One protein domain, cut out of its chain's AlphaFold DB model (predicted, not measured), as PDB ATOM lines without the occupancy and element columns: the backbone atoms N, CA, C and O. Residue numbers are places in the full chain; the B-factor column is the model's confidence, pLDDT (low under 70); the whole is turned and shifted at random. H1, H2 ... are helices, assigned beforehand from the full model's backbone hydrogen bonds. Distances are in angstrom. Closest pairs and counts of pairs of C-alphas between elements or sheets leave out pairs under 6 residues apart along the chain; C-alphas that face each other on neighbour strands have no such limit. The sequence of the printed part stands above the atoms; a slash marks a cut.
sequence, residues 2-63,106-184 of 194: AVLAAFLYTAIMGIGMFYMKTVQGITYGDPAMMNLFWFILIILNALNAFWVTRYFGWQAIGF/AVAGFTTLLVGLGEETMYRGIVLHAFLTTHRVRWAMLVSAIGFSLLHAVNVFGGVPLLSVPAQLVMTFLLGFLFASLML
ATOM      1  N   ALA A   2      -1.050 -18.959  34.786       95.88
ATOM      2  CA  ALA A   2      -0.554 -19.959  35.747       95.88
ATOM      3  C   ALA A   2      -1.161 -21.369  35.583       95.88
ATOM      4  O   ALA A   2      -0.424 -22.344  35.535       95.88
ATOM      5  N   VAL A   3      -2.486 -21.481  35.415       96.88
ATOM      6  CA  VAL A   3      -3.157 -22.782  35.201       96.88
ATOM      7  C   VAL A   3      -2.667 -23.477  33.925       96.88
ATOM      8  O   VAL A   3      -2.411 -24.675  33.941       96.88
ATOM      9  N   LEU A   4      -2.484 -22.725  32.834       97.81
ATOM     10  CA  LEU A   4      -1.940 -23.259  31.583       97.81
ATOM     11  C   LEU A   4      -0.485 -23.715  31.758       97.81
ATOM     12  O   LEU A   4      -0.130 -24.791  31.287       97.81
ATOM     13  N   ALA A   5       0.340 -22.923  32.450       97.94
ATOM     14  CA  ALA A   5       1.722 -23.283  32.748       97.94
ATOM     15  C   ALA A   5       1.794 -24.597  33.546       97.94
ATOM     16  O   ALA A   5       2.528 -25.501  33.155       97.94
ATOM     17  N   ALA A   6       0.976 -24.733  34.595       98.25
ATOM     18  CA  ALA A   6       0.895 -25.948  35.401       98.25
ATOM     19  C   ALA A   6       0.407 -27.149  34.579       98.25
ATOM     20  O   ALA A   6       1.015 -28.210  34.630       98.25
ATOM     21  N   PHE A   7      -0.633 -26.971  33.758       98.25
ATOM     22  CA  PHE A   7      -1.124 -28.029  32.876       98.25
ATOM     23  C   PHE A   7      -0.040 -28.525  31.908       98.25
ATOM     24  O   PHE A   7       0.172 -29.729  31.802       98.25
ATOM     25  N   LEU A   8       0.673 -27.617  31.231       98.38
ATOM     26  CA  LEU A   8       1.752 -27.983  30.308       98.38
ATOM     27  C   LEU A   8       2.912 -28.672  31.033       98.38
ATOM     28  O   LEU A   8       3.437 -29.663  30.530       98.38
ATOM     29  N   TYR A   9       3.277 -28.185  32.221       98.50
ATOM     30  CA  TYR A   9       4.291 -28.811  33.066       98.50
ATOM     31  C   TYR A   9       3.904 -30.257  33.414       98.50
ATOM     32  O   TYR A   9       4.679 -31.183  33.174       98.50
ATOM     33  N   THR A  10       2.679 -30.474  33.900       98.38
ATOM     34  CA  THR A  10       2.158 -31.808  34.239       98.38
ATOM     35  C   THR A  10       2.037 -32.710  33.013       98.38
ATOM     36  O   THR A  10       2.372 -33.891  33.092       98.38
ATOM     37  N   ALA A  11       1.607 -32.178  31.868       98.25
ATOM     38  CA  ALA A  11       1.493 -32.943  30.630       98.25
ATOM     39  C   ALA A  11       2.864 -33.423  30.132       98.25
ATOM     40  O   ALA A  11       3.022 -34.604  29.830       98.25
ATOM     41  N   ILE A  12       3.873 -32.545  30.106       98.25
ATOM     42  CA  ILE A  12       5.244 -32.908  29.715       98.25
ATOM     43  C   ILE A  12       5.830 -33.928  30.699       98.25
ATOM     44  O   ILE A  12       6.427 -34.912  30.265       98.25
ATOM     45  N   MET A  13       5.606 -33.749  32.007       98.25
ATOM     46  CA  MET A  13       6.002 -34.726  33.025       98.25
ATOM     47  C   MET A  13       5.367 -36.099  32.761       98.25
ATOM     48  O   MET A  13       6.060 -37.113  32.749       98.25
ATOM     49  N   GLY A  14       4.059 -36.136  32.492       98.19
ATOM     50  CA  GLY A  14       3.331 -37.368  32.197       98.19
ATOM     51  C   GLY A  14       3.783 -38.051  30.907       98.19
ATOM     52  O   GLY A  14       3.944 -39.269  30.900       98.19
ATOM     53  N   ILE A  15       4.066 -37.286  29.849       98.19
ATOM     54  CA  ILE A  15       4.670 -37.805  28.610       98.19
ATOM     55  C   ILE A  15       6.044 -38.411  28.909       98.19
ATOM     56  O   ILE A  15       6.343 -39.506  28.439       98.19
ATOM     57  N   GLY A  16       6.859 -37.738  29.724       97.44
ATOM     58  CA  GLY A  16       8.153 -38.242  30.173       97.44
ATOM     59  C   GLY A  16       8.044 -39.574  30.918       97.44
ATOM     60  O   GLY A  16       8.761 -40.521  30.598       97.44
ATOM     61  N   MET A  17       7.104 -39.669  31.861       98.00
ATOM     62  CA  MET A  17       6.813 -40.896  32.614       98.00
ATOM     63  C   MET A  17       6.348 -42.034  31.700       98.00
ATOM     64  O   MET A  17       6.839 -43.157  31.805       98.00
ATOM     65  N   PHE A  18       5.443 -41.732  30.768       98.12
ATOM     66  CA  PHE A  18       4.952 -42.691  29.784       98.12
ATOM     67  C   PHE A  18       6.080 -43.198  28.878       98.12
ATOM     68  O   PHE A  18       6.232 -44.406  28.715       98.12
ATOM     69  N   TYR A  19       6.896 -42.299  28.320       97.69
ATOM     70  CA  TYR A  19       8.030 -42.643  27.459       97.69
ATOM     71  C   TYR A  19       9.052 -43.520  28.191       97.69
ATOM     72  O   TYR A  19       9.466 -44.559  27.673       97.69
ATOM     73  N   MET A  20       9.408 -43.145  29.422       97.00
ATOM     74  CA  MET A  20      10.319 -43.907  30.275       97.00
ATOM     75  C   MET A  20       9.838 -45.355  30.468       97.00
ATOM     76  O   MET A  20      10.604 -46.293  30.253       97.00
ATOM     77  N   LYS A  21       8.559 -45.549  30.809       97.56
ATOM     78  CA  LYS A  21       7.984 -46.880  31.047       97.56
ATOM     79  C   LYS A  21       7.811 -47.687  29.768       97.56
ATOM     80  O   LYS A  21       8.188 -48.853  29.724       97.56
ATOM     81  N   THR A  22       7.198 -47.094  28.750       97.44
ATOM     82  CA  THR A  22       6.713 -47.830  27.572       97.44
ATOM     83  C   THR A  22       7.764 -48.002  26.488       97.44
ATOM     84  O   THR A  22       7.785 -49.043  25.839       97.44
ATOM     85  N   VAL A  23       8.644 -47.016  26.300       96.81
ATOM     86  CA  VAL A  23       9.676 -47.048  25.253       96.81
ATOM     87  C   VAL A  23      11.009 -47.528  25.814       96.81
ATOM     88  O   VAL A  23      11.689 -48.317  25.167       96.81
ATOM     89  N   GLN A  24      11.386 -47.073  27.012       96.62
ATOM     90  CA  GLN A  24      12.675 -47.423  27.624       96.62
ATOM     91  C   GLN A  24      12.589 -48.619  28.585       96.62
ATOM     92  O   GLN A  24      13.620 -49.110  29.032       96.62
ATOM     93  N   GLY A  25      11.383 -49.092  28.921       97.06
ATOM     94  CA  GLY A  25      11.185 -50.208  29.855       97.06
ATOM     95  C   GLY A  25      11.547 -49.892  31.314       97.06
ATOM     96  O   GLY A  25      11.550 -50.795  32.148       97.06
ATOM     97  N   ILE A  26      11.838 -48.630  31.643       97.06
ATOM     98  CA  ILE A  26      12.265 -48.199  32.979       97.06
ATOM     99  C   ILE A  26      11.030 -47.847  33.811       97.06
ATOM    100  O   ILE A  26      10.169 -47.077  33.388       97.06
ATOM    101  N   THR A  27      10.928 -48.391  35.021       96.88
ATOM    102  CA  THR A  27       9.797 -48.110  35.920       96.88
ATOM    103  C   THR A  27      10.136 -46.989  36.902       96.88
ATOM    104  O   THR A  27      11.287 -46.807  37.287       96.88
ATOM    105  N   TYR A  28       9.124 -46.238  37.330       95.69
ATOM    106  CA  TYR A  28       9.243 -45.245  38.392       95.69
ATOM    107  C   TYR A  28       9.907 -45.851  39.638       95.69
ATOM    108  O   TYR A  28       9.473 -46.890  40.137       95.69
ATOM    109  N   GLY A  29      10.945 -45.184  40.144       93.00
ATOM    110  CA  GLY A  29      11.736 -45.637  41.293       93.00
ATOM    111  C   GLY A  29      12.934 -46.529  40.946       93.00
ATOM    112  O   GLY A  29      13.760 -46.776  41.820       93.00
ATOM    113  N   ASP A  30      13.075 -46.972  39.693       95.62
ATOM    114  CA  ASP A  30      14.279 -47.662  39.222       95.62
ATOM    115  C   ASP A  30      15.474 -46.684  39.185       95.62
ATOM    116  O   ASP A  30      15.327 -45.578  38.656       95.62
ATOM    117  N   PRO A  31      16.670 -47.050  39.685       94.06
ATOM    118  CA  PRO A  31      17.865 -46.213  39.567       94.06
ATOM    119  C   PRO A  31      18.168 -45.722  38.143       94.06
ATOM    120  O   PRO A  31      18.638 -44.595  37.969       94.06
ATOM    121  N   ALA A  32      17.866 -46.524  37.118       94.00
ATOM    122  CA  ALA A  32      18.064 -46.167  35.716       94.00
ATOM    123  C   ALA A  32      17.231 -44.948  35.283       94.00
ATOM    124  O   ALA A  32      17.637 -44.232  34.365       94.00
ATOM    125  N   MET A  33      16.124 -44.651  35.981       95.44
ATOM    126  CA  MET A  33      15.323 -43.440  35.768       95.44
ATOM    127  C   MET A  33      16.188 -42.182  35.847       95.44
ATOM    128  O   MET A  33      16.022 -41.278  35.029       95.44
ATOM    129  N   MET A  34      17.144 -42.134  36.782       93.88
ATOM    130  CA  MET A  34      17.976 -40.949  37.012       93.88
ATOM    131  C   MET A  34      18.808 -40.574  35.784       93.88
ATOM    132  O   MET A  34      19.052 -39.395  35.565       93.88
ATOM    133  N   ASN A  35      19.180 -41.541  34.941       89.50
ATOM    134  CA  ASN A  35      19.972 -41.298  33.730       89.50
ATOM    135  C   ASN A  35      19.149 -40.745  32.559       89.50
ATOM    136  O   ASN A  35      19.711 -40.143  31.645       89.50
ATOM    137  N   LEU A  36      17.828 -40.937  32.585       91.25
ATOM    138  CA  LEU A  36      16.910 -40.489  31.539       91.25
ATOM    139  C   LEU A  36      16.215 -39.176  31.923       91.25
ATOM    140  O   LEU A  36      16.063 -38.266  31.109       91.25
ATOM    141  N   PHE A  37      15.750 -39.089  33.167       92.25
ATOM    142  CA  PHE A  37      14.727 -38.123  33.545       92.25
ATOM    143  C   PHE A  37      15.263 -36.696  33.701       92.25
ATOM    144  O   PHE A  37      14.525 -35.734  33.494       92.25
ATOM    145  N   TRP A  38      16.560 -36.531  33.980       94.69
ATOM    146  CA  TRP A  38      17.184 -35.212  34.110       94.69
ATOM    147  C   TRP A  38      17.037 -34.345  32.848       94.69
ATOM    148  O   TRP A  38      16.839 -33.138  32.967       94.69
ATOM    149  N   PHE A  39      17.040 -34.937  31.647       94.31
ATOM    150  CA  PHE A  39      16.818 -34.205  30.394       94.31
ATOM    151  C   PHE A  39      15.413 -33.590  30.324       94.31
ATOM    152  O   PHE A  39      15.257 -32.420  29.974       94.31
ATOM    153  N   ILE A  40      14.388 -34.361  30.705       96.00
ATOM    154  CA  ILE A  40      12.995 -33.890  30.769       96.00
ATOM    155  C   ILE A  40      12.884 -32.758  31.794       96.00
ATOM    156  O   ILE A  40      12.250 -31.736  31.535       96.00
ATOM    157  N   LEU A  41      13.556 -32.901  32.937       97.88
ATOM    158  CA  LEU A  41      13.552 -31.886  33.985       97.88
ATOM    159  C   LEU A  41      14.247 -30.588  33.562       97.88
ATOM    160  O   LEU A  41      13.794 -29.518  33.966       97.88
ATOM    161  N   ILE A  42      15.294 -30.636  32.731       98.00
ATOM    162  CA  ILE A  42      15.887 -29.423  32.145       98.00
ATOM    163  C   ILE A  42      14.864 -28.695  31.272       98.00
ATOM    164  O   ILE A  42      14.704 -27.484  31.415       98.00
ATOM    165  N   ILE A  43      14.134 -29.415  30.413       97.62
ATOM    166  CA  ILE A  43      13.089 -28.824  29.558       97.62
ATOM    167  C   ILE A  43      11.999 -28.174  30.417       97.62
ATOM    168  O   ILE A  43      11.602 -27.038  30.165       97.62
ATOM    169  N   LEU A  44      11.547 -28.864  31.465       98.38
ATOM    170  CA  LEU A  44      10.548 -28.349  32.402       98.38
ATOM    171  C   LEU A  44      11.035 -27.102  33.156       98.38
ATOM    172  O   LEU A  44      10.291 -26.129  33.287       98.38
ATOM    173  N   ASN A  45      12.288 -27.086  33.614       98.50
ATOM    174  CA  ASN A  45      12.877 -25.917  34.271       98.50
ATOM    175  C   ASN A  45      13.075 -24.743  33.294       98.50
ATOM    176  O   ASN A  45      12.827 -23.595  33.663       98.50
ATOM    177  N   ALA A  46      13.440 -25.007  32.038       98.44
ATOM    178  CA  ALA A  46      13.510 -23.983  30.995       98.44
ATOM    179  C   ALA A  46      12.122 -23.398  30.678       98.44
ATOM    180  O   ALA A  46      11.973 -22.181  30.552       98.44
ATOM    181  N   LEU A  47      11.086 -24.242  30.623       98.06
ATOM    182  CA  LEU A  47       9.698 -23.809  30.463       98.06
ATOM    183  C   LEU A  47       9.251 -22.927  31.636       98.06
ATOM    184  O   LEU A  47       8.653 -21.873  31.420       98.06
ATOM    185  N   ASN A  48       9.577 -23.312  32.872       98.31
ATOM    186  CA  ASN A  48       9.335 -22.477  34.047       98.31
ATOM    187  C   ASN A  48      10.033 -21.119  33.917       98.31
ATOM    188  O   ASN A  48       9.382 -20.087  34.061       98.31
ATOM    189  N   ALA A  49      11.324 -21.102  33.578       98.38
ATOM    190  CA  ALA A  49      12.089 -19.871  33.399       98.38
ATOM    191  C   ALA A  49      11.478 -18.945  32.333       98.38
ATOM    192  O   ALA A  49      11.436 -17.724  32.527       98.38
ATOM    193  N   PHE A  50      10.945 -19.518  31.248       98.38
ATOM    194  CA  PHE A  50      10.186 -18.787  30.235       98.38
ATOM    195  C   PHE A  50       8.926 -18.143  30.827       98.38
ATOM    196  O   PHE A  50       8.748 -16.930  30.697       98.38
ATOM    197  N   TRP A  51       8.071 -18.913  31.511       98.12
ATOM    198  CA  TRP A  51       6.842 -18.384  32.113       98.12
ATOM    199  C   TRP A  51       7.134 -17.281  33.126       98.12
ATOM    200  O   TRP A  51       6.497 -16.228  33.083       98.12
ATOM    201  N   VAL A  52       8.118 -17.498  34.002       97.94
ATOM    202  CA  VAL A  52       8.517 -16.526  35.024       97.94
ATOM    203  C   VAL A  52       8.992 -15.237  34.373       97.94
ATOM    204  O   VAL A  52       8.437 -14.179  34.657       97.94
ATOM    205  N   THR A  53       9.957 -15.313  33.456       97.69
ATOM    206  CA  THR A  53      10.521 -14.129  32.789       97.69
ATOM    207  C   THR A  53       9.467 -13.366  31.989       97.69
ATOM    208  O   THR A  53       9.473 -12.137  31.972       97.69
ATOM    209  N   ARG A  54       8.537 -14.071  31.336       97.19
ATOM    210  CA  ARG A  54       7.558 -13.449  30.439       97.19
ATOM    211  C   ARG A  54       6.326 -12.884  31.149       97.19
ATOM    212  O   ARG A  54       5.732 -11.946  30.609       97.19
ATOM    213  N   TYR A  55       5.910 -13.450  32.285       96.19
ATOM    214  CA  TYR A  55       4.596 -13.155  32.878       96.19
ATOM    215  C   TYR A  55       4.579 -12.851  34.381       96.19
ATOM    216  O   TYR A  55       3.573 -12.312  34.834       96.19
ATOM    217  N   PHE A  56       5.621 -13.180  35.155       94.56
ATOM    218  CA  PHE A  56       5.569 -13.061  36.625       94.56
ATOM    219  C   PHE A  56       6.708 -12.235  37.235       94.56
ATOM    220  O   PHE A  56       6.469 -11.420  38.118       94.56
ATOM    221  N   GLY A  57       7.940 -12.415  36.760       94.81
ATOM    222  CA  GLY A  57       9.145 -11.818  37.334       94.81
ATOM    223  C   GLY A  57       9.738 -12.642  38.483       94.81
ATOM    224  O   GLY A  57       9.041 -13.078  39.396       94.81
ATOM    225  N   TRP A  58      11.060 -12.833  38.458       94.69
ATOM    226  CA  TRP A  58      11.787 -13.710  39.388       94.69
ATOM    227  C   TRP A  58      11.626 -13.317  40.862       94.69
ATOM    228  O   TRP A  58      11.345 -14.166  41.703       94.69
ATOM    229  N   GLN A  59      11.733 -12.026  41.181       92.69
ATOM    230  CA  GLN A  59      11.595 -11.562  42.567       92.69
ATOM    231  C   GLN A  59      10.163 -11.708  43.097       92.69
ATOM    232  O   GLN A  59       9.977 -12.018  44.274       92.69
ATOM    233  N   ALA A  60       9.155 -11.521  42.236       89.62
ATOM    234  CA  ALA A  60       7.744 -11.603  42.608       89.62
ATOM    235  C   ALA A  60       7.342 -13.028  43.016       89.62
ATOM    236  O   ALA A  60       6.557 -13.213  43.945       89.62
ATOM    237  N   ILE A  61       7.943 -14.030  42.371       92.12
ATOM    238  CA  ILE A  61       7.706 -15.447  42.657       92.12
ATOM    239  C   ILE A  61       8.638 -16.021  43.741       92.12
ATOM    240  O   ILE A  61       8.704 -17.234  43.912       92.12
ATOM    241  N   GLY A  62       9.377 -15.171  44.464       88.50
ATOM    242  CA  GLY A  62      10.167 -15.569  45.634       88.50
ATOM    243  C   GLY A  62      11.681 -15.686  45.430       88.50
ATOM    244  O   GLY A  62      12.387 -15.830  46.427       88.50
ATOM    245  N   PHE A  63      12.217 -15.540  44.209       90.88
ATOM    246  CA  PHE A  63      13.671 -15.464  43.982       90.88
ATOM    247  C   PHE A  63      14.194 -14.064  44.329       90.88
ATOM    248  O   PHE A  63      14.527 -13.247  43.469       90.88
ATOM    249  N   ALA A 106      25.686 -39.008  42.310       94.75
ATOM    250  CA  ALA A 106      25.784 -37.647  41.792       94.75
ATOM    251  C   ALA A 106      24.621 -37.296  40.847       94.75
ATOM    252  O   ALA A 106      24.004 -36.240  40.995       94.75
ATOM    253  N   VAL A 107      24.273 -38.189  39.911       96.00
ATOM    254  CA  VAL A 107      23.157 -37.970  38.977       96.00
ATOM    255  C   VAL A 107      21.814 -37.958  39.708       96.00
ATOM    256  O   VAL A 107      20.969 -37.118  39.402       96.00
ATOM    257  N   ALA A 108      21.610 -38.821  40.704       94.69
ATOM    258  CA  ALA A 108      20.406 -38.819  41.530       94.69
ATOM    259  C   ALA A 108      20.263 -37.504  42.312       94.69
ATOM    260  O   ALA A 108      19.183 -36.910  42.322       94.69
ATOM    261  N   GLY A 109      21.353 -37.002  42.905       94.69
ATOM    262  CA  GLY A 109      21.373 -35.703  43.579       94.69
ATOM    263  C   GLY A 109      21.048 -34.546  42.630       94.69
ATOM    264  O   GLY A 109      20.184 -33.722  42.931       94.69
ATOM    265  N   PHE A 110      21.673 -34.520  41.451       97.00
ATOM    266  CA  PHE A 110      21.402 -33.518  40.417       97.00
ATOM    267  C   PHE A 110      19.949 -33.565  39.920       97.00
ATOM    268  O   PHE A 110      19.278 -32.539  39.853       97.00
ATOM    269  N   THR A 111      19.435 -34.760  39.633       96.38
ATOM    270  CA  THR A 111      18.048 -34.968  39.190       96.38
ATOM    271  C   THR A 111      17.068 -34.506  40.265       96.38
ATOM    272  O   THR A 111      16.144 -33.756  39.968       96.38
ATOM    273  N   THR A 112      17.308 -34.870  41.527       94.69
ATOM    274  CA  THR A 112      16.478 -34.451  42.669       94.69
ATOM    275  C   THR A 112      16.468 -32.930  42.828       94.69
ATOM    276  O   THR A 112      15.410 -32.345  43.059       94.69
ATOM    277  N   LEU A 113      17.617 -32.271  42.644       97.19
ATOM    278  CA  LEU A 113      17.707 -30.810  42.656       97.19
ATOM    279  C   LEU A 113      16.851 -30.180  41.546       97.19
ATOM    280  O   LEU A 113      16.129 -29.219  41.807       97.19
ATOM    281  N   LEU A 114      16.899 -30.725  40.324       98.06
ATOM    282  CA  LEU A 114      16.087 -30.239  39.205       98.06
ATOM    283  C   LEU A 114      14.582 -30.440  39.430       98.06
ATOM    284  O   LEU A 114      13.806 -29.554  39.068       98.06
ATOM    285  N   VAL A 115      14.171 -31.572  40.020       97.19
ATOM    286  CA  VAL A 115      12.772 -31.808  40.424       97.19
ATOM    287  C   VAL A 115      12.347 -30.745  41.430       97.19
ATOM    288  O   VAL A 115      11.390 -30.019  41.175       97.19
ATOM    289  N   GLY A 116      13.100 -30.589  42.525       96.81
ATOM    290  CA  GLY A 116      12.773 -29.636  43.585       96.81
ATOM    291  C   GLY A 116      12.691 -28.195  43.080       96.81
ATOM    292  O   GLY A 116      11.716 -27.501  43.361       96.81
ATOM    293  N   LEU A 117      13.663 -27.754  42.274       97.50
ATOM    294  CA  LEU A 117      13.644 -26.423  41.661       97.50
ATOM    295  C   LEU A 117      12.425 -26.238  40.747       97.50
ATOM    296  O   LEU A 117      11.755 -25.205  40.808       97.50
ATOM    297  N   GLY A 118      12.133 -27.232  39.909       98.31
ATOM    298  CA  GLY A 118      11.041 -27.175  38.946       98.31
ATOM    299  C   GLY A 118       9.672 -27.131  39.622       98.31
ATOM    300  O   GLY A 118       8.839 -26.287  39.286       98.31
ATOM    301  N   GLU A 119       9.450 -28.004  40.597       98.38
ATOM    302  CA  GLU A 119       8.192 -28.084  41.334       98.38
ATOM    303  C   GLU A 119       7.972 -26.857  42.222       98.38
ATOM    304  O   GLU A 119       6.865 -26.312  42.257       98.38
ATOM    305  N   GLU A 120       9.014 -26.365  42.897       97.38
ATOM    306  CA  GLU A 120       8.892 -25.169  43.728       97.38
ATOM    307  C   GLU A 120       8.636 -23.925  42.869       97.38
ATOM    308  O   GLU A 120       7.716 -23.159  43.156       97.38
ATOM    309  N   THR A 121       9.344 -23.775  41.742       98.31
ATOM    310  CA  THR A 121       9.112 -22.668  40.801       98.31
ATOM    311  C   THR A 121       7.703 -22.709  40.207       98.31
ATOM    312  O   THR A 121       7.063 -21.666  40.080       98.31
ATOM    313  N   MET A 122       7.182 -23.888  39.857       98.62
ATOM    314  CA  MET A 122       5.845 -24.012  39.273       98.62
ATOM    315  C   MET A 122       4.741 -23.776  40.308       98.62
ATOM    316  O   MET A 122       3.884 -22.916  40.117       98.62
ATOM    317  N   TYR A 123       4.731 -24.516  41.415       98.38
ATOM    318  CA  TYR A 123       3.577 -24.488  42.315       98.38
ATOM    319  C   TYR A 123       3.652 -23.350  43.327       98.38
ATOM    320  O   TYR A 123       2.662 -22.656  43.533       98.38
ATOM    321  N   ARG A 124       4.825 -23.109  43.914       95.94
ATOM    322  CA  ARG A 124       5.022 -22.053  44.914       95.94
ATOM    323  C   ARG A 124       5.373 -20.719  44.254       95.94
ATOM    324  O   ARG A 124       4.810 -19.684  44.596       95.94
ATOM    325  N   GLY A 125       6.202 -20.755  43.218       96.38
ATOM    326  CA  GLY A 125       6.517 -19.581  42.420       96.38
ATOM    327  C   GLY A 125       5.335 -19.100  41.573       96.38
ATOM    328  O   GLY A 125       4.824 -18.013  41.795       96.38
ATOM    329  N   ILE A 126       4.891 -19.884  40.589       97.81
ATOM    330  CA  ILE A 126       3.906 -19.445  39.586       97.81
ATOM    331  C   ILE A 126       2.461 -19.556  40.097       97.81
ATOM    332  O   ILE A 126       1.723 -18.568  40.082       97.81
ATOM    333  N   VAL A 127       2.022 -20.749  40.517       98.12
ATOM    334  CA  VAL A 127       0.611 -21.007  40.857       98.12
ATOM    335  C   VAL A 127       0.204 -20.257  42.121       98.12
ATOM    336  O   VAL A 127      -0.749 -19.482  42.078       98.12
ATOM    337  N   LEU A 128       0.926 -20.435  43.228       97.12
ATOM    338  CA  LEU A 128       0.620 -19.762  44.487       97.12
ATOM    339  C   LEU A 128       0.622 -18.238  44.309       97.12
ATOM    340  O   LEU A 128      -0.372 -17.601  44.649       97.12
ATOM    341  N   HIS A 129       1.664 -17.657  43.700       95.38
ATOM    342  CA  HIS A 129       1.726 -16.213  43.447       95.38
ATOM    343  C   HIS A 129       0.523 -15.702  42.641       95.38
ATOM    344  O   HIS A 129      -0.111 -14.726  43.033       95.38
ATOM    345  N   ALA A 130       0.155 -16.383  41.553       95.75
ATOM    346  CA  ALA A 130      -0.972 -15.972  40.715       95.75
ATOM    347  C   ALA A 130      -2.317 -15.967  41.459       95.75
ATOM    348  O   ALA A 130      -3.187 -15.144  41.171       95.75
ATOM    349  N   PHE A 131      -2.512 -16.889  42.403       96.00
ATOM    350  CA  PHE A 131      -3.734 -16.929  43.202       96.00
ATOM    351  C   PHE A 131      -3.687 -15.966  44.390       96.00
ATOM    352  O   PHE A 131      -4.733 -15.472  44.797       96.00
ATOM    353  N   LEU A 132      -2.508 -15.624  44.910       94.69
ATOM    354  CA  LEU A 132      -2.364 -14.611  45.960       94.69
ATOM    355  C   LEU A 132      -2.727 -13.201  45.495       94.69
ATOM    356  O   LEU A 132      -3.194 -12.406  46.303       94.69
ATOM    357  N   THR A 133      -2.550 -12.888  44.211       88.94
ATOM    358  CA  THR A 133      -2.915 -11.573  43.657       88.94
ATOM    359  C   THR A 133      -4.418 -11.402  43.436       88.94
ATOM    360  O   THR A 133      -4.879 -10.289  43.198       88.94
ATOM    361  N   THR A 134      -5.193 -12.486  43.501       89.25
ATOM    362  CA  THR A 134      -6.616 -12.498  43.121       89.25
ATOM    363  C   THR A 134      -7.537 -13.106  44.181       89.25
ATOM    364  O   THR A 134      -8.749 -12.914  44.117       89.25
ATOM    365  N   HIS A 135      -6.998 -13.833  45.163       89.88
ATOM    366  CA  HIS A 135      -7.764 -14.591  46.151       89.88
ATOM    367  C   HIS A 135      -7.173 -14.470  47.561       89.88
ATOM    368  O   HIS A 135      -6.040 -14.046  47.775       89.88
ATOM    369  N   ARG A 136      -7.950 -14.912  48.560       91.50
ATOM    370  CA  ARG A 136      -7.481 -15.016  49.949       91.50
ATOM    371  C   ARG A 136      -6.357 -16.046  50.068       91.50
ATOM    372  O   ARG A 136      -6.436 -17.117  49.467       91.50
ATOM    373  N   VAL A 137      -5.405 -15.778  50.962       93.06
ATOM    374  CA  VAL A 137      -4.211 -16.603  51.229       93.06
ATOM    375  C   VAL A 137      -4.515 -18.104  51.321       93.06
ATOM    376  O   VAL A 137      -3.938 -18.898  50.583       93.06
ATOM    377  N   ARG A 138      -5.499 -18.497  52.144       93.69
ATOM    378  CA  ARG A 138      -5.893 -19.909  52.322       93.69
ATOM    379  C   ARG A 138      -6.275 -20.617  51.018       93.69
ATOM    380  O   ARG A 138      -5.991 -21.798  50.858       93.69
ATOM    381  N   TRP A 139      -6.913 -19.909  50.085       95.12
ATOM    382  CA  TRP A 139      -7.336 -20.485  48.810       95.12
ATOM    383  C   TRP A 139      -6.161 -20.641  47.853       95.12
ATOM    384  O   TRP A 139      -6.051 -21.675  47.201       95.12
ATOM    385  N   ALA A 140      -5.246 -19.673  47.825       96.31
ATOM    386  CA  ALA A 140      -4.029 -19.778  47.031       96.31
ATOM    387  C   ALA A 140      -3.151 -20.958  47.487       96.31
ATOM    388  O   ALA A 140      -2.661 -21.722  46.656       96.31
ATOM    389  N   MET A 141      -3.034 -21.165  48.805       97.31
ATOM    390  CA  MET A 141      -2.347 -22.327  49.380       97.31
ATOM    391  C   MET A 141      -2.997 -23.647  48.961       97.31
ATOM    392  O   MET A 141      -2.298 -24.555  48.515       97.31
ATOM    393  N   LEU A 142      -4.328 -23.748  49.067       97.81
ATOM    394  CA  LEU A 142      -5.064 -24.952  48.673       97.81
ATOM    395  C   LEU A 142      -4.879 -25.266  47.187       97.81
ATOM    396  O   LEU A 142      -4.563 -26.402  46.849       97.81
ATOM    397  N   VAL A 143      -5.014 -24.276  46.303       97.94
ATOM    398  CA  VAL A 143      -4.851 -24.479  44.855       97.94
ATOM    399  C   VAL A 143      -3.423 -24.903  44.508       97.94
ATOM    400  O   VAL A 143      -3.237 -25.845  43.740       97.94
ATOM    401  N   SER A 144      -2.413 -24.266  45.108       98.25
ATOM    402  CA  SER A 144      -1.011 -24.663  44.938       98.25
ATOM    403  C   SER A 144      -0.765 -26.105  45.393       98.25
ATOM    404  O   SER A 144      -0.131 -26.875  44.674       98.25
ATOM    405  N   ALA A 145      -1.261 -26.482  46.575       98.50
ATOM    406  CA  ALA A 145      -1.078 -27.822  47.132       98.50
ATOM    407  C   ALA A 145      -1.818 -28.897  46.320       98.50
ATOM    408  O   ALA A 145      -1.274 -29.977  46.099       98.50
ATOM    409  N   ILE A 146      -3.026 -28.595  45.828       98.62
ATOM    410  CA  ILE A 146      -3.781 -29.478  44.928       98.62
ATOM    411  C   ILE A 146      -3.027 -29.658  43.611       98.62
ATOM    412  O   ILE A 146      -2.864 -30.788  43.169       98.62
ATOM    413  N   GLY A 147      -2.529 -28.579  42.998       98.50
ATOM    414  CA  GLY A 147      -1.741 -28.669  41.765       98.50
ATOM    415  C   GLY A 147      -0.490 -29.535  41.937       98.50
ATOM    416  O   GLY A 147      -0.251 -30.439  41.140       98.50
ATOM    417  N   PHE A 148       0.260 -29.308  43.020       98.62
ATOM    418  CA  PHE A 148       1.443 -30.097  43.365       98.62
ATOM    419  C   PHE A 148       1.105 -31.574  43.607       98.62
ATOM    420  O   PHE A 148       1.806 -32.461  43.126       98.62
ATOM    421  N   SER A 149       0.003 -31.853  44.303       98.69
ATOM    422  CA  SER A 149      -0.490 -33.216  44.506       98.69
ATOM    423  C   SER A 149      -0.847 -33.880  43.174       98.69
ATOM    424  O   SER A 149      -0.296 -34.925  42.838       98.69
ATOM    425  N   LEU A 150      -1.682 -33.236  42.354       98.44
ATOM    426  CA  LEU A 150      -2.148 -33.773  41.074       98.44
ATOM    427  C   LEU A 150      -1.020 -34.025  40.068       98.44
ATOM    428  O   LEU A 150      -1.150 -34.943  39.259       98.44
ATOM    429  N   LEU A 151       0.099 -33.289  40.134       98.56
ATOM    430  CA  LEU A 151       1.299 -33.612  39.353       98.56
ATOM    431  C   LEU A 151       1.698 -35.078  39.516       98.56
ATOM    432  O   LEU A 151       2.016 -35.742  38.538       98.56
ATOM    433  N   HIS A 152       1.641 -35.595  40.740       98.38
ATOM    434  CA  HIS A 152       2.119 -36.931  41.062       98.38
ATOM    435  C   HIS A 152       1.190 -38.036  40.552       98.38
ATOM    436  O   HIS A 152       1.615 -39.186  40.448       98.38
ATOM    437  N   ALA A 153      -0.045 -37.709  40.154       98.31
ATOM    438  CA  ALA A 153      -0.937 -38.676  39.523       98.31
ATOM    439  C   ALA A 153      -0.343 -39.231  38.216       98.31
ATOM    440  O   ALA A 153      -0.577 -40.392  37.884       98.31
ATOM    441  N   VAL A 154       0.481 -38.449  37.502       98.19
ATOM    442  CA  VAL A 154       1.097 -38.885  36.236       98.19
ATOM    443  C   VAL A 154       2.147 -39.985  36.421       98.19
ATOM    444  O   VAL A 154       2.520 -40.642  35.452       98.19
ATOM    445  N   ASN A 155       2.573 -40.257  37.660       98.06
ATOM    446  CA  ASN A 155       3.471 -41.369  37.971       98.06
ATOM    447  C   ASN A 155       2.838 -42.737  37.677       98.06
ATOM    448  O   ASN A 155       3.563 -43.717  37.501       98.06
ATOM    449  N   VAL A 156       1.506 -42.814  37.544       98.25
ATOM    450  CA  VAL A 156       0.828 -44.019  37.040       98.25
ATOM    451  C   VAL A 156       1.336 -44.402  35.645       98.25
ATOM    452  O   VAL A 156       1.534 -45.583  35.366       98.25
ATOM    453  N   PHE A 157       1.663 -43.420  34.796       98.25
ATOM    454  CA  PHE A 157       2.270 -43.663  33.484       98.25
ATOM    455  C   PHE A 157       3.712 -44.164  33.592       98.25
ATOM    456  O   PHE A 157       4.167 -44.905  32.728       98.25
ATOM    457  N   GLY A 158       4.396 -43.828  34.688       97.62
ATOM    458  CA  GLY A 158       5.700 -44.372  35.067       97.62
ATOM    459  C   GLY A 158       5.605 -45.761  35.708       97.62
ATOM    460  O   GLY A 158       6.627 -46.348  36.056       97.62
ATOM    461  N   GLY A 159       4.401 -46.320  35.861       97.44
ATOM    462  CA  GLY A 159       4.172 -47.660  36.393       97.44
ATOM    463  C   GLY A 159       3.936 -47.742  37.899       97.44
ATOM    464  O   GLY A 159       3.995 -48.847  38.435       97.44
ATOM    465  N   VAL A 160       3.662 -46.623  38.578       97.62
ATOM    466  CA  VAL A 160       3.148 -46.656  39.955       97.62
ATOM    467  C   VAL A 160       1.769 -47.338  39.964       97.62
ATOM    468  O   VAL A 160       0.911 -46.961  39.161       97.62
ATOM    469  N   PRO A 161       1.511 -48.321  40.849       97.31
ATOM    470  CA  PRO A 161       0.208 -48.974  40.934       97.31
ATOM    471  C   PRO A 161      -0.927 -47.984  41.211       97.31
ATOM    472  O   PRO A 161      -0.822 -47.131  42.091       97.31
ATOM    473  N   LEU A 162      -2.062 -48.137  40.522       96.62
ATOM    474  CA  LEU A 162      -3.205 -47.227  40.677       96.62
ATOM    475  C   LEU A 162      -3.700 -47.148  42.133       96.62
ATOM    476  O   LEU A 162      -4.060 -46.075  42.608       96.62
ATOM    477  N   LEU A 163      -3.651 -48.267  42.863       97.06
ATOM    478  CA  LEU A 163      -4.065 -48.337  44.268       97.06
ATOM    479  C   LEU A 163      -3.135 -47.577  45.229       97.06
ATOM    480  O   LEU A 163      -3.581 -47.201  46.308       97.06
ATOM    481  N   SER A 164      -1.874 -47.317  44.861       96.44
ATOM    482  CA  SER A 164      -0.958 -46.519  45.690       96.44
ATOM    483  C   SER A 164      -1.028 -45.019  45.399       96.44
ATOM    484  O   SER A 164      -0.567 -44.221  46.216       96.44
ATOM    485  N   VAL A 165      -1.624 -44.613  44.269       97.50
ATOM    486  CA  VAL A 165      -1.751 -43.198  43.883       97.50
ATOM    487  C   VAL A 165      -2.456 -42.365  44.964       97.50
ATOM    488  O   VAL A 165      -1.898 -41.335  45.331       97.50
ATOM    489  N   PRO A 166      -3.592 -42.778  45.569       98.12
ATOM    490  CA  PRO A 166      -4.249 -41.976  46.605       98.12
ATOM    491  C   PRO A 166      -3.341 -41.628  47.790       98.12
ATOM    492  O   PRO A 166      -3.325 -40.481  48.233       98.12
ATOM    493  N   ALA A 167      -2.536 -42.582  48.270       97.94
ATOM    494  CA  ALA A 167      -1.594 -42.338  49.362       97.94
ATOM    495  C   ALA A 167      -0.507 -41.329  48.953       97.94
ATOM    496  O   ALA A 167      -0.195 -40.414  49.716       97.94
ATOM    497  N   GLN A 168       0.018 -41.443  47.727       97.62
ATOM    498  CA  GLN A 168       0.973 -40.476  47.182       97.62
ATOM    499  C   GLN A 168       0.356 -39.075  47.065       97.62
ATOM    500  O   GLN A 168       0.999 -38.094  47.439       97.62
ATOM    501  N   LEU A 169      -0.895 -38.967  46.606       98.56
ATOM    502  CA  LEU A 169      -1.599 -37.689  46.482       98.56
ATOM    503  C   LEU A 169      -1.841 -37.030  47.843       98.56
ATOM    504  O   LEU A 169      -1.608 -35.831  47.977       98.56
ATOM    505  N   VAL A 170      -2.245 -37.795  48.862       98.62
ATOM    506  CA  VAL A 170      -2.420 -37.274  50.230       98.62
ATOM    507  C   VAL A 170      -1.092 -36.757  50.784       98.62
ATOM    508  O   VAL A 170      -1.026 -35.623  51.256       98.62
ATOM    509  N   MET A 171      -0.019 -37.543  50.683       98.00
ATOM    510  CA  MET A 171       1.291 -37.144  51.207       98.00
ATOM    511  C   MET A 171       1.843 -35.899  50.511       98.00
ATOM    512  O   MET A 171       2.300 -34.964  51.168       98.00
ATOM    513  N   THR A 172       1.764 -35.857  49.184       98.06
ATOM    514  CA  THR A 172       2.234 -34.709  48.399       98.06
ATOM    515  C   THR A 172       1.361 -33.481  48.631       98.06
ATOM    516  O   THR A 172       1.902 -32.389  48.751       98.06
ATOM    517  N   PHE A 173       0.047 -33.627  48.818       98.62
ATOM    518  CA  PHE A 173      -0.825 -32.518  49.215       98.62
ATOM    519  C   PHE A 173      -0.410 -31.912  50.565       98.62
ATOM    520  O   PHE A 173      -0.265 -30.694  50.665       98.62
ATOM    521  N   LEU A 174      -0.172 -32.744  51.588       98.00
ATOM    522  CA  LEU A 174       0.240 -32.279  52.919       98.00
ATOM    523  C   LEU A 174       1.586 -31.538  52.873       98.00
ATOM    524  O   LEU A 174       1.707 -30.448  53.436       98.00
ATOM    525  N   LEU A 175       2.573 -32.081  52.154       95.88
ATOM    526  CA  LEU A 175       3.865 -31.418  51.936       95.88
ATOM    527  C   LEU A 175       3.714 -30.128  51.119       95.88
ATOM    528  O   LEU A 175       4.306 -29.102  51.450       95.88
ATOM    529  N   GLY A 176       2.873 -30.154  50.086       97.25
ATOM    530  CA  GLY A 176       2.527 -28.993  49.272       97.25
ATOM    531  C   GLY A 176       1.975 -27.848  50.116       97.25
ATOM    532  O   GLY A 176       2.427 -26.710  49.997       97.25
ATOM    533  N   PHE A 177       1.051 -28.167  51.022       96.31
ATOM    534  CA  PHE A 177       0.441 -27.212  51.940       96.31
ATOM    535  C   PHE A 177       1.444 -26.671  52.972       96.31
ATOM    536  O   PHE A 177       1.489 -25.461  53.216       96.31
ATOM    537  N   LEU A 178       2.296 -27.536  53.535       93.75
ATOM    538  CA  LEU A 178       3.378 -27.134  54.438       93.75
ATOM    539  C   LEU A 178       4.332 -26.143  53.756       93.75
ATOM    540  O   LEU A 178       4.589 -25.066  54.288       93.75
ATOM    541  N   PHE A 179       4.826 -26.464  52.561       93.00
ATOM    542  CA  PHE A 179       5.788 -25.614  51.854       93.00
ATOM    543  C   PHE A 179       5.148 -24.305  51.373       93.00
ATOM    544  O   PHE A 179       5.777 -23.255  51.461       93.00
ATOM    545  N   ALA A 180       3.876 -24.326  50.950       94.06
ATOM    546  CA  ALA A 180       3.135 -23.095  50.671       94.06
ATOM    547  C   ALA A 180       3.063 -22.192  51.914       94.06
ATOM    548  O   ALA A 180       3.245 -20.985  51.807       94.06
ATOM    549  N   SER A 181       2.865 -22.772  53.103       90.19
ATOM    550  CA  SER A 181       2.878 -22.023  54.367       90.19
ATOM    551  C   SER A 181       4.253 -21.401  54.637       90.19
ATOM    552  O   SER A 181       4.341 -20.214  54.949       90.19
ATOM    553  N   LEU A 182       5.332 -22.171  54.456       88.06
ATOM    554  CA  LEU A 182       6.713 -21.700  54.628       88.06
ATOM    555  C   LEU A 182       7.087 -20.569  53.658       88.06
ATOM    556  O   LEU A 182       7.883 -19.710  54.024       88.06
ATOM    557  N   MET A 183       6.484 -20.520  52.466       86.56
ATOM    558  CA  MET A 183       6.655 -19.419  51.509       86.56
ATOM    559  C   MET A 183       5.853 -18.155  51.869       86.56
ATOM    560  O   MET A 183       6.104 -17.092  51.309       86.56
ATOM    561  N   LEU A 184       4.892 -18.240  52.792       82.75
ATOM    562  CA  LEU A 184       3.979 -17.140  53.132       82.75
ATOM    563  C   LEU A 184       4.214 -16.507  54.502       82.75
ATOM    564  O   LEU A 184       4.029 -15.305  54.647       82.75
TER     565      LEU A 184
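What this domain is: This is residues 2 to 63 and 106 to 184 of the 194 residues of an uncharacterized protein of Stenomitos frigidus ULC18 (UniProt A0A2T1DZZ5). Helices H1 to H4 stand side by side as a bundle, and H5 folds back along H4. The printed part has 141 residues with five named helices, H1 to H5, all helix. It is compact, radius of gyration of the C-alphas 14.9 A, spanning 44 by 32 by 27 A.

Where its parts are: Find C-alpha 2 at (-0.554, -19.959, 35.747); there H1, residues 2 to 22, begins. H2 is residues 33 to 56, 31.9 A, H3 106 to 132, 36.6 A, H4 137 to 156, and H5 162 to 184, 33.3 A, ending at C-alpha 184, (3.979, -17.140, 53.132).

How they stand to each other: The hub, H3, touches the other four; its closest C-alphas with H2 are 111 and 38, 5.2 A. H4 and H5 are a hairpin, closest C-alphas 145 and 176, 4.4 A. Every O i to N i+4 pair in H1 is within hydrogen-bond range; in H4 11 of 16 are.

The domain as a whole: Residues 64 to 105 are cut out, a gap of 25.4 A; no printed residue has pLDDT under 70.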